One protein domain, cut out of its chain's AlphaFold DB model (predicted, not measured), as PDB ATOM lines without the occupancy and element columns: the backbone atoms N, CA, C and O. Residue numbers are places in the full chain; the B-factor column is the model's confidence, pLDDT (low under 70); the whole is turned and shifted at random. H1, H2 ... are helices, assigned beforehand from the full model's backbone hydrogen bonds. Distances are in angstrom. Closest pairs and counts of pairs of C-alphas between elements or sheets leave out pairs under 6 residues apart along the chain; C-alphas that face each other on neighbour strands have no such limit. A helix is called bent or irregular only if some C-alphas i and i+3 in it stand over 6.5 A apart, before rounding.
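What this domain is: This is residues 4 to 68 of the 68 residues of an uncharacterized protein of Sinorhizobium sp. Sb3 (UniProt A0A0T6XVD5). A small body made of the long helix H1, the short irregular helix H2 and the links around them sends out one helical arm, H3, which points away from H1. H2 packs steeply across H1 at residues 13 to 17, and H3 starts beside H2 and then leaves the body, so that residues 57 to 68 stick out. Between the helices, the two links run side by side for a short way, residues 32 to 33 with residues 52 to 53. The printed part has 65 residues with three named helices, in the order H1, H2, H3, and no named strand; its class is all helix. The whole is only just loose, close to compact, with a radius of gyration of the C-alphas of 13.4 A, and its outline is flat, 40 by 32 by 17 A, the arm making much of the length.

Where its parts are: The printed part begins at Phe 4. H1 runs over residues 9 to 25, from C-alpha 9 at (18.988, 34.402, -27.810) to C-alpha 25 at (18.398, 57.030, -18.198), 24.6 A. H2 holds residues 36 to 43 and measures 13.8 A; it is irregular, with C-alphas 37 and 40 standing 7.4 A apart. H3 holds residues 54 to 67 and measures 20.2 A, ending with C-alpha 67 at (-4.305, 45.843, -47.643).

How they stand to each other: H1 touches H2 with its residues 13 to 17 alone, and the closest C-alphas are those of Leu 13 and Thr 41, 5.0 A apart. The two run the same way at a steep tilt of 67 degrees, only just short of about perpendicular. H2 also touches H3, which meets it with residues 54 to 56 alone; the closest C-alphas are those of Ala 36 and Pro 55, 6.2 A apart. The lines of H2 and H3 are about perpendicular, at 84 degrees. H1 and H3 are apart. Residues 32 to 33 pair with residues 52 to 53, parallel. In H1 and H3 every O i to N i+4 pair is within hydrogen-bond range; in H2 0 of 4 are, while 4 of its 5 O i to N i+3 pairs are within range.

The domain as a whole: The two C-alphas farthest apart are those of Ala 6 and Asp 68, 43.2 A. Residues 57 to 68, of which 57 to 67 belong to H3, stand free; without them the body of 53 residues spans 32 by 20 by 15 A, with a radius of gyration of 10.6 A. The printed part has no cut and ends at residue 68, the chain's last residue. Both links, H1 to H2 and H2 to H3, are short, with 10 residues each. The mean pLDDT of the printed part is 90.7, and the model's confidence is low, under 70, at residues 4 to 7 and at residue 68.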
ATOM      1  N   PHE A   4      25.477  35.819 -27.235       53.66
ATOM      2  CA  PHE A   4      25.015  35.488 -28.590       53.66
ATOM      3  C   PHE A   4      25.656  34.202 -29.144       53.66
ATOM      4  O   PHE A   4      24.973  33.355 -29.708       53.66
ATOM      5  N   LYS A   5      26.965  34.001 -28.925       53.81
ATOM      6  CA  LYS A   5      27.687  32.794 -29.376       53.81
ATOM      7  C   LYS A   5      27.387  31.557 -28.525       53.81
ATOM      8  O   LYS A   5      27.726  30.454 -28.934       53.81
ATOM      9  N   ALA A   6      26.755  31.735 -27.365       60.66
ATOM     10  CA  ALA A   6      26.381  30.649 -26.463       60.66
ATOM     11  C   ALA A   6      24.989  30.055 -26.766       60.66
ATOM     12  O   ALA A   6      24.514  29.221 -26.003       60.66
ATOM     13  N   GLY A   7      24.308  30.499 -27.834       60.97
ATOM     14  CA  GLY A   7      22.956  30.040 -28.178       60.97
ATOM     15  C   GLY A   7      21.846  30.623 -27.296       60.97
ATOM     16  O   GLY A   7      20.684  30.263 -27.454       60.97
ATOM     17  N   SER A   8      22.169  31.555 -26.392       76.44
ATOM     18  CA  SER A   8      21.178  32.223 -25.544       76.44
ATOM     19  C   SER A   8      20.662  33.482 -26.237       76.44
ATOM     20  O   SER A   8      21.133  34.594 -25.983       76.44
ATOM     21  N   ARG A   9      19.693  33.295 -27.145       84.19
ATOM     22  CA  ARG A   9      18.988  34.402 -27.810       84.19
ATOM     23  C   ARG A   9      18.407  35.367 -26.778       84.19
ATOM     24  O   ARG A   9      18.657  36.563 -26.865       84.19
ATOM     25  N   ASP A  10      17.732  34.838 -25.765       84.69
ATOM     26  CA  ASP A  10      17.074  35.649 -24.739       84.69
ATOM     27  C   ASP A  10      18.085  36.435 -23.895       84.69
ATOM     28  O   ASP A  10      17.890  37.619 -23.632       84.69
ATOM     29  N   GLY A  11      19.227  35.830 -23.545       87.25
ATOM     30  CA  GLY A  11      20.303  36.524 -22.831       87.25
ATOM     31  C   GLY A  11      20.962  37.630 -23.662       87.25
ATOM     32  O   GLY A  11      21.379  38.653 -23.119       87.25
ATOM     33  N   TYR A  12      21.050  37.449 -24.982       90.69
ATOM     34  CA  TYR A  12      21.496  38.492 -25.906       90.69
ATOM     35  C   TYR A  12      20.493  39.646 -25.992       90.69
ATOM     36  O   TYR A  12      20.892  40.796 -25.820       90.69
ATOM     37  N   LEU A  13      19.205  39.355 -26.186       93.00
ATOM     38  CA  LEU A  13      18.170  40.386 -26.284       93.00
ATOM     39  C   LEU A  13      18.021  41.169 -24.975       93.00
ATOM     40  O   LEU A  13      17.935  42.394 -25.020       93.00
ATOM     41  N   ALA A  14      18.092  40.495 -23.822       92.25
ATOM     42  CA  ALA A  14      18.054  41.130 -22.505       92.25
ATOM     43  C   ALA A  14      19.231  42.092 -22.279       92.25
ATOM     44  O   ALA A  14      19.051  43.166 -21.714       92.25
ATOM     45  N   ARG A  15      20.436  41.749 -22.756       93.94
ATOM     46  CA  ARG A  15      21.611  42.635 -22.677       93.94
ATOM     47  C   ARG A  15      21.436  43.907 -23.501       93.94
ATOM     48  O   ARG A  15      21.851  44.972 -23.061       93.94
ATOM     49  N   ILE A  16      20.840  43.799 -24.685       95.56
ATOM     50  CA  ILE A  16      20.564  44.974 -25.520       95.56
ATOM     51  C   ILE A  16      19.439  45.804 -24.895       95.56
ATOM     52  O   ILE A  16      19.539  47.025 -24.895       95.56
ATOM     53  N   ALA A  17      18.418  45.168 -24.309       95.81
ATOM     54  CA  ALA A  17      17.353  45.877 -23.599       95.81
ATOM     55  C   ALA A  17      17.922  46.713 -22.445       95.81
ATOM     56  O   ALA A  17      17.658  47.905 -22.377       95.81
ATOM     57  N   GLN A  18      18.801  46.125 -21.627       96.06
ATOM     58  CA  GLN A  18      19.512  46.840 -20.560       96.06
ATOM     59  C   GLN A  18      20.323  48.031 -21.090       96.06
ATOM     60  O   GLN A  18      20.348  49.087 -20.468       96.06
ATOM     61  N   ALA A  19      20.981  47.883 -22.244       96.62
ATOM     62  CA  ALA A  19      21.728  48.980 -22.857       96.62
ATOM     63  C   ALA A  19      20.812  50.098 -23.384       96.62
ATOM     64  O   ALA A  19      21.162  51.271 -23.283       96.62
ATOM     65  N   ALA A  20      19.645  49.750 -23.933       97.31
ATOM     66  CA  ALA A  20      18.649  50.726 -24.359       97.31
ATOM     67  C   ALA A  20      18.062  51.486 -23.157       97.31
ATOM     68  O   ALA A  20      17.958  52.705 -23.205       97.31
ATOM     69  N   GLU A  21      17.750  50.782 -22.067       96.94
ATOM     70  CA  GLU A  21      17.269  51.380 -20.816       96.94
ATOM     71  C   GLU A  21      18.297  52.344 -20.217       96.94
ATOM     72  O   GLU A  21      17.941  53.473 -19.892       96.94
ATOM     73  N   ALA A  22      19.576  51.960 -20.172       97.56
ATOM     74  CA  ALA A  22      20.650  52.852 -19.735       97.56
ATOM     75  C   ALA A  22      20.756  54.112 -20.613       97.56
ATOM     76  O   ALA A  22      20.901  55.214 -20.098       97.56
ATOM     77  N   ALA A  23      20.611  53.981 -21.936       97.44
ATOM     78  CA  ALA A  23      20.618  55.141 -22.827       97.44
ATOM     79  C   ALA A  23      19.446  56.100 -22.543       97.44
ATOM     80  O   ALA A  23      19.614  57.317 -22.633       97.44
ATOM     81  N   TYR A  24      18.269  55.574 -22.189       97.69
ATOM     82  CA  TYR A  24      17.128  56.393 -21.776       97.69
ATOM     83  C   TYR A  24      17.368  57.099 -20.440       97.69
ATOM     84  O   TYR A  24      17.032  58.276 -20.313       97.69
ATOM     85  N   GLU A  25      17.979  56.421 -19.468       96.56
ATOM     86  CA  GLU A  25      18.398  57.030 -18.198       96.56
ATOM     87  C   GLU A  25      19.434  58.147 -18.412       96.56
ATOM     88  O   GLU A  25      19.360  59.188 -17.760       96.56
ATOM     89  N   ASP A  26      20.316  57.986 -19.401       97.12
ATOM     90  CA  ASP A  26      21.301  58.988 -19.822       97.12
ATOM     91  C   ASP A  26      20.691  60.148 -20.646       97.12
ATOM     92  O   ASP A  26      21.397  61.076 -21.052       97.12
ATOM     93  N   GLY A  27      19.376  60.132 -20.889       96.94
ATOM     94  CA  GLY A  27      18.638  61.220 -21.532       96.94
ATOM     95  C   GLY A  27      18.417  61.064 -23.038       96.94
ATOM     96  O   GLY A  27      17.976  62.017 -23.689       96.94
ATOM     97  N   ALA A  28      18.683  59.890 -23.620       97.38
ATOM     98  CA  ALA A  28      18.293  59.621 -24.999       97.38
ATOM     99  C   ALA A  28      16.768  59.730 -25.149       97.38
ATOM    100  O   ALA A  28      16.007  59.193 -24.352       97.38
ATOM    101  N   SER A  29      16.301  60.406 -26.198       97.31
ATOM    102  CA  SER A  29      14.857  60.504 -26.462       97.31
ATOM    103  C   SER A  29      14.304  59.281 -27.194       97.31
ATOM    104  O   SER A  29      13.115  58.995 -27.092       97.31
ATOM    105  N   ILE A  30      15.143  58.569 -27.953       97.06
ATOM    106  CA  ILE A  30      14.770  57.366 -28.701       97.06
ATOM    107  C   ILE A  30      16.004  56.490 -28.946       97.06
ATOM    108  O   ILE A  30      17.103  57.006 -29.159       97.06
ATOM    109  N   VAL A  31      15.820  55.171 -28.954       97.25
ATOM    110  CA  VAL A  31      16.843  54.195 -29.354       97.25
ATOM    111  C   VAL A  31      16.455  53.557 -30.687       97.25
ATOM    112  O   VAL A  31      15.305  53.170 -30.885       97.25
ATOM    113  N   ALA A  32      17.420  53.408 -31.597       96.81
ATOM    114  CA  ALA A  32      17.254  52.678 -32.853       96.81
ATOM    115  C   ALA A  32      18.109  51.404 -32.856       96.81
ATOM    116  O   ALA A  32      19.327  51.448 -32.672       96.81
ATOM    117  N   LEU A  33      17.472  50.257 -33.086       95.94
ATOM    118  CA  LEU A  33      18.127  48.954 -33.151       95.94
ATOM    119  C   LEU A  33      18.811  48.795 -34.514       95.94
ATOM    120  O   LEU A  33      18.167  48.558 -35.534       95.94
ATOM    121  N   ALA A  34      20.138  48.932 -34.526       92.06
ATOM    122  CA  ALA A  34      20.919  49.034 -35.761       92.06
ATOM    123  C   ALA A  34      20.992  47.734 -36.587       92.06
ATOM    124  O   ALA A  34      21.291  47.780 -37.779       92.06
ATOM    125  N   GLN A  35      20.752  46.569 -35.978       90.88
ATOM    126  CA  GLN A  35      20.873  45.268 -36.643       90.88
ATOM    127  C   GLN A  35      19.587  44.453 -36.509       90.88
ATOM    128  O   GLN A  35      18.996  44.387 -35.435       90.88
ATOM    129  N   ALA A  36      19.204  43.746 -37.576       89.44
ATOM    130  CA  ALA A  36      17.981  42.939 -37.604       89.44
ATOM    131  C   ALA A  36      17.926  41.858 -36.506       89.44
ATOM    132  O   ALA A  36      16.855  41.561 -35.985       89.44
ATOM    133  N   SER A  37      19.074  41.309 -36.090       90.06
ATOM    134  CA  SER A  37      19.152  40.341 -34.985       90.06
ATOM    135  C   SER A  37      18.714  40.913 -33.634       90.06
ATOM    136  O   SER A  37      18.387  40.146 -32.733       90.06
ATOM    137  N   MET A  38      18.719  42.240 -33.487       93.38
ATOM    138  CA  MET A  38      18.295  42.945 -32.280       93.38
ATOM    139  C   MET A  38      16.790  43.211 -32.258       93.38
ATOM    140  O   MET A  38      16.298  43.652 -31.234       93.38
ATOM    141  N   ALA A  39      16.049  42.963 -33.345       92.75
ATOM    142  CA  ALA A  39      14.650  43.383 -33.478       92.75
ATOM    143  C   ALA A  39      13.756  42.941 -32.305       92.75
ATOM    144  O   ALA A  39      12.934  43.725 -31.841       92.75
ATOM    145  N   GLY A  40      13.972  41.730 -31.775       91.00
ATOM    146  CA  GLY A  40      13.225  41.217 -30.619       91.00
ATOM    147  C   GLY A  40      13.519  41.935 -29.297       91.00
ATOM    148  O   GLY A  40      12.822  41.718 -28.318       91.00
ATOM    149  N   THR A  41      14.533  42.800 -29.233       93.25
ATOM    150  CA  THR A  41      14.823  43.613 -28.047       93.25
ATOM    151  C   THR A  41      13.718  44.623 -27.764       93.25
ATOM    152  O   THR A  41      13.508  44.952 -26.599       93.25
ATOM    153  N   ALA A  42      13.001  45.093 -28.790       92.81
ATOM    154  CA  ALA A  42      11.938  46.079 -28.614       92.81
ATOM    155  C   ALA A  42      10.850  45.604 -27.629       92.81
ATOM    156  O   ALA A  42      10.310  46.427 -26.898       92.81
ATOM    157  N   ASP A  43      10.610  44.291 -27.544       90.62
ATOM    158  CA  ASP A  43       9.621  43.678 -26.642       90.62
ATOM    159  C   ASP A  43      10.121  43.533 -25.190       90.62
ATOM    160  O   ASP A  43       9.362  43.179 -24.287       90.62
ATOM    161  N   HIS A  44      11.414  43.760 -24.951       91.81
ATOM    162  CA  HIS A  44      12.060  43.553 -23.655       91.81
ATOM    163  C   HIS A  44      12.402  44.848 -22.914       91.81
ATOM    164  O   HIS A  44      12.661  44.781 -21.712       91.81
ATOM    165  N   VAL A  45      12.408  45.993 -23.605       93.81
ATOM    166  CA  VAL A  45      12.641  47.312 -23.002       93.81
ATOM    167  C   VAL A  45      11.406  47.744 -22.219       93.81
ATOM    168  O   VAL A  45      10.298  47.728 -22.748       93.81
ATOM    169  N   ARG A  46      11.595  48.127 -20.955       92.06
ATOM    170  CA  ARG A  46      10.496  48.498 -20.047       92.06
ATOM    171  C   ARG A  46      10.486  49.975 -19.685       92.06
ATOM    172  O   ARG A  46       9.431  50.502 -19.345       92.06
ATOM    173  N   ASN A  47      11.643  50.623 -19.765       88.94
ATOM    174  CA  ASN A  47      11.806  52.030 -19.429       88.94
ATOM    175  C   ASN A  47      12.064  52.831 -20.705       88.94
ATOM    176  O   ASN A  47      12.963  52.494 -21.468       88.94
ATOM    177  N   GLY A  48      11.295  53.901 -20.911       90.69
ATOM    178  CA  GLY A  48      11.398  54.756 -22.094       90.69
ATOM    179  C   GLY A  48      10.556  54.279 -23.287       90.69
ATOM    180  O   GLY A  48       9.803  53.308 -23.182       90.69
ATOM    181  N   PRO A  49      10.621  54.995 -24.422       94.44
ATOM    182  CA  PRO A  49       9.897  54.626 -25.634       94.44
ATOM    183  C   PRO A  49      10.324  53.264 -26.188       94.44
ATOM    184  O   PRO A  49      11.473  52.837 -26.037       94.44
ATOM    185  N   GLN A  50       9.419  52.601 -26.906       94.69
ATOM    186  CA  GLN A  50       9.758  51.370 -27.611       94.69
ATOM    187  C   GLN A  50      10.849  51.656 -28.666       94.69
ATOM    188  O   GLN A  50      10.667  52.558 -29.489       94.69
ATOM    189  N   PRO A  51      11.985  50.929 -28.659       96.56
ATOM    190  CA  PRO A  51      13.044  51.141 -29.637       96.56
ATOM    191  C   PRO A  51      12.574  50.935 -31.080       96.56
ATOM    192  O   PRO A  51      11.809  50.017 -31.378       96.56
ATOM    193  N   LEU A  52      13.113  51.737 -31.999       95.94
ATOM    194  CA  LEU A  52      12.850  51.594 -33.428       95.94
ATOM    195  C   LEU A  52      13.521  50.328 -33.973       95.94
ATOM    196  O   LEU A  52      14.700  50.076 -33.720       95.94
ATOM    197  N   SER A  53      12.777  49.559 -34.764       95.44
ATOM    198  CA  SER A  53      13.206  48.283 -35.341       95.44
ATOM    199  C   SER A  53      12.923  48.271 -36.841       95.44
ATOM    200  O   SER A  53      11.764  48.293 -37.258       95.44
ATOM    201  N   SER A  54      13.975  48.230 -37.666       92.56
ATOM    202  CA  SER A  54      13.808  48.247 -39.125       92.56
ATOM    203  C   SER A  54      13.067  47.025 -39.684       92.56
ATOM    204  O   SER A  54      12.248  47.231 -40.581       92.56
ATOM    205  N   PRO A  55      13.231  45.781 -39.169       93.38
ATOM    206  CA  PRO A  55      12.425  44.657 -39.647       93.38
ATOM    207  C   PRO A  55      10.935  44.800 -39.318       93.38
ATOM    208  O   PRO A  55      10.105  44.457 -40.154       93.38
ATOM    209  N   ALA A  56      10.596  45.321 -38.132       92.06
ATOM    210  CA  ALA A  56       9.200  45.524 -37.739       92.06
ATOM    211  C   ALA A  56       8.535  46.610 -38.595       92.06
ATOM    212  O   ALA A  56       7.488  46.362 -39.185       92.06
ATOM    213  N   ALA A  57       9.192  47.767 -38.744       93.00
ATOM    214  CA  ALA A  57       8.694  48.858 -39.582       93.00
ATOM    215  C   ALA A  57       8.550  48.437 -41.055       93.00
ATOM    216  O   ALA A  57       7.555  48.750 -41.701       93.00
ATOM    217  N   GLY A  58       9.522  47.694 -41.594       92.75
ATOM    218  CA  GLY A  58       9.456  47.189 -42.967       92.75
ATOM    219  C   GLY A  58       8.304  46.204 -43.188       92.75
ATOM    220  O   GLY A  58       7.620  46.288 -44.207       92.75
ATOM    221  N   LEU A  59       8.064  45.298 -42.234       92.44
ATOM    222  CA  LEU A  59       6.953  44.347 -42.304       92.44
ATOM    223  C   LEU A  59       5.596  45.056 -42.235       92.44
ATOM    224  O   LEU A  59       4.726  44.762 -43.047       92.44
ATOM    225  N   GLU A  60       5.434  46.005 -41.312       94.62
ATOM    226  CA  GLU A  60       4.211  46.805 -41.187       94.62
ATOM    227  C   GLU A  60       3.880  47.525 -42.502       94.62
ATOM    228  O   GLU A  60       2.762  47.427 -43.003       94.62
ATOM    229  N   GLN A  61       4.867  48.179 -43.119       96.38
ATOM    230  CA  GLN A  61       4.663  48.859 -44.399       96.38
ATOM    231  C   GLN A  61       4.321  47.888 -45.534       96.38
ATOM    232  O   GLN A  61       3.431  48.173 -46.331       96.38
ATOM    233  N   ALA A  62       4.976  46.726 -45.595       96.06
ATOM    234  CA  ALA A  62       4.656  45.709 -46.594       96.06
ATOM    235  C   ALA A  62       3.221  45.182 -46.443       96.06
ATOM    236  O   ALA A  62       2.549  44.949 -47.443       96.06
ATOM    237  N   MET A  63       2.737  45.019 -45.208       97.44
ATOM    238  CA  MET A  63       1.356  44.612 -44.940       97.44
ATOM    239  C   MET A  63       0.353  45.686 -45.364       97.44
ATOM    240  O   MET A  63      -0.641  45.353 -46.002       97.44
ATOM    241  N   ASN A  64       0.635  46.956 -45.067       96.50
ATOM    242  CA  ASN A  64      -0.221  48.072 -45.475       96.50
ATOM    243  C   ASN A  64      -0.361  48.144 -47.003       96.50
ATOM    244  O   ASN A  64      -1.469  48.267 -47.503       96.50
ATOM    245  N   MET A  65       0.732  47.944 -47.747       95.25
ATOM    246  CA  MET A  65       0.710  47.932 -49.219       95.25
ATOM    247  C   MET A  65      -0.113  46.791 -49.838       95.25
ATOM    248  O   MET A  65      -0.429  46.857 -51.020       95.25
ATOM    249  N   ILE A  66      -0.395  45.721 -49.086       94.75
ATOM    250  CA  ILE A  66      -1.210  44.583 -49.549       94.75
ATOM    251  C   ILE A  66      -2.684  44.763 -49.156       94.75
ATOM    252  O   ILE A  66      -3.558  44.127 -49.741       94.75
ATOM    253  N   ALA A  67      -2.956  45.577 -48.135       84.88
ATOM    254  CA  ALA A  67      -4.305  45.843 -47.643       84.88
ATOM    255  C   ALA A  67      -5.049  46.921 -48.458       84.88
ATOM    256  O   ALA A  67      -6.272  47.011 -48.330       84.88
ATOM    257  N   ASP A  68      -4.317  47.693 -49.268       59.56
ATOM    258  CA  ASP A  68      -4.820  48.672 -50.247       59.56
ATOM    259  C   ASP A  68      -5.175  48.018 -51.600       59.56
ATOM    260  O   ASP A  68      -6.175  48.454 -52.221       59.56
TER     261      ASP A  68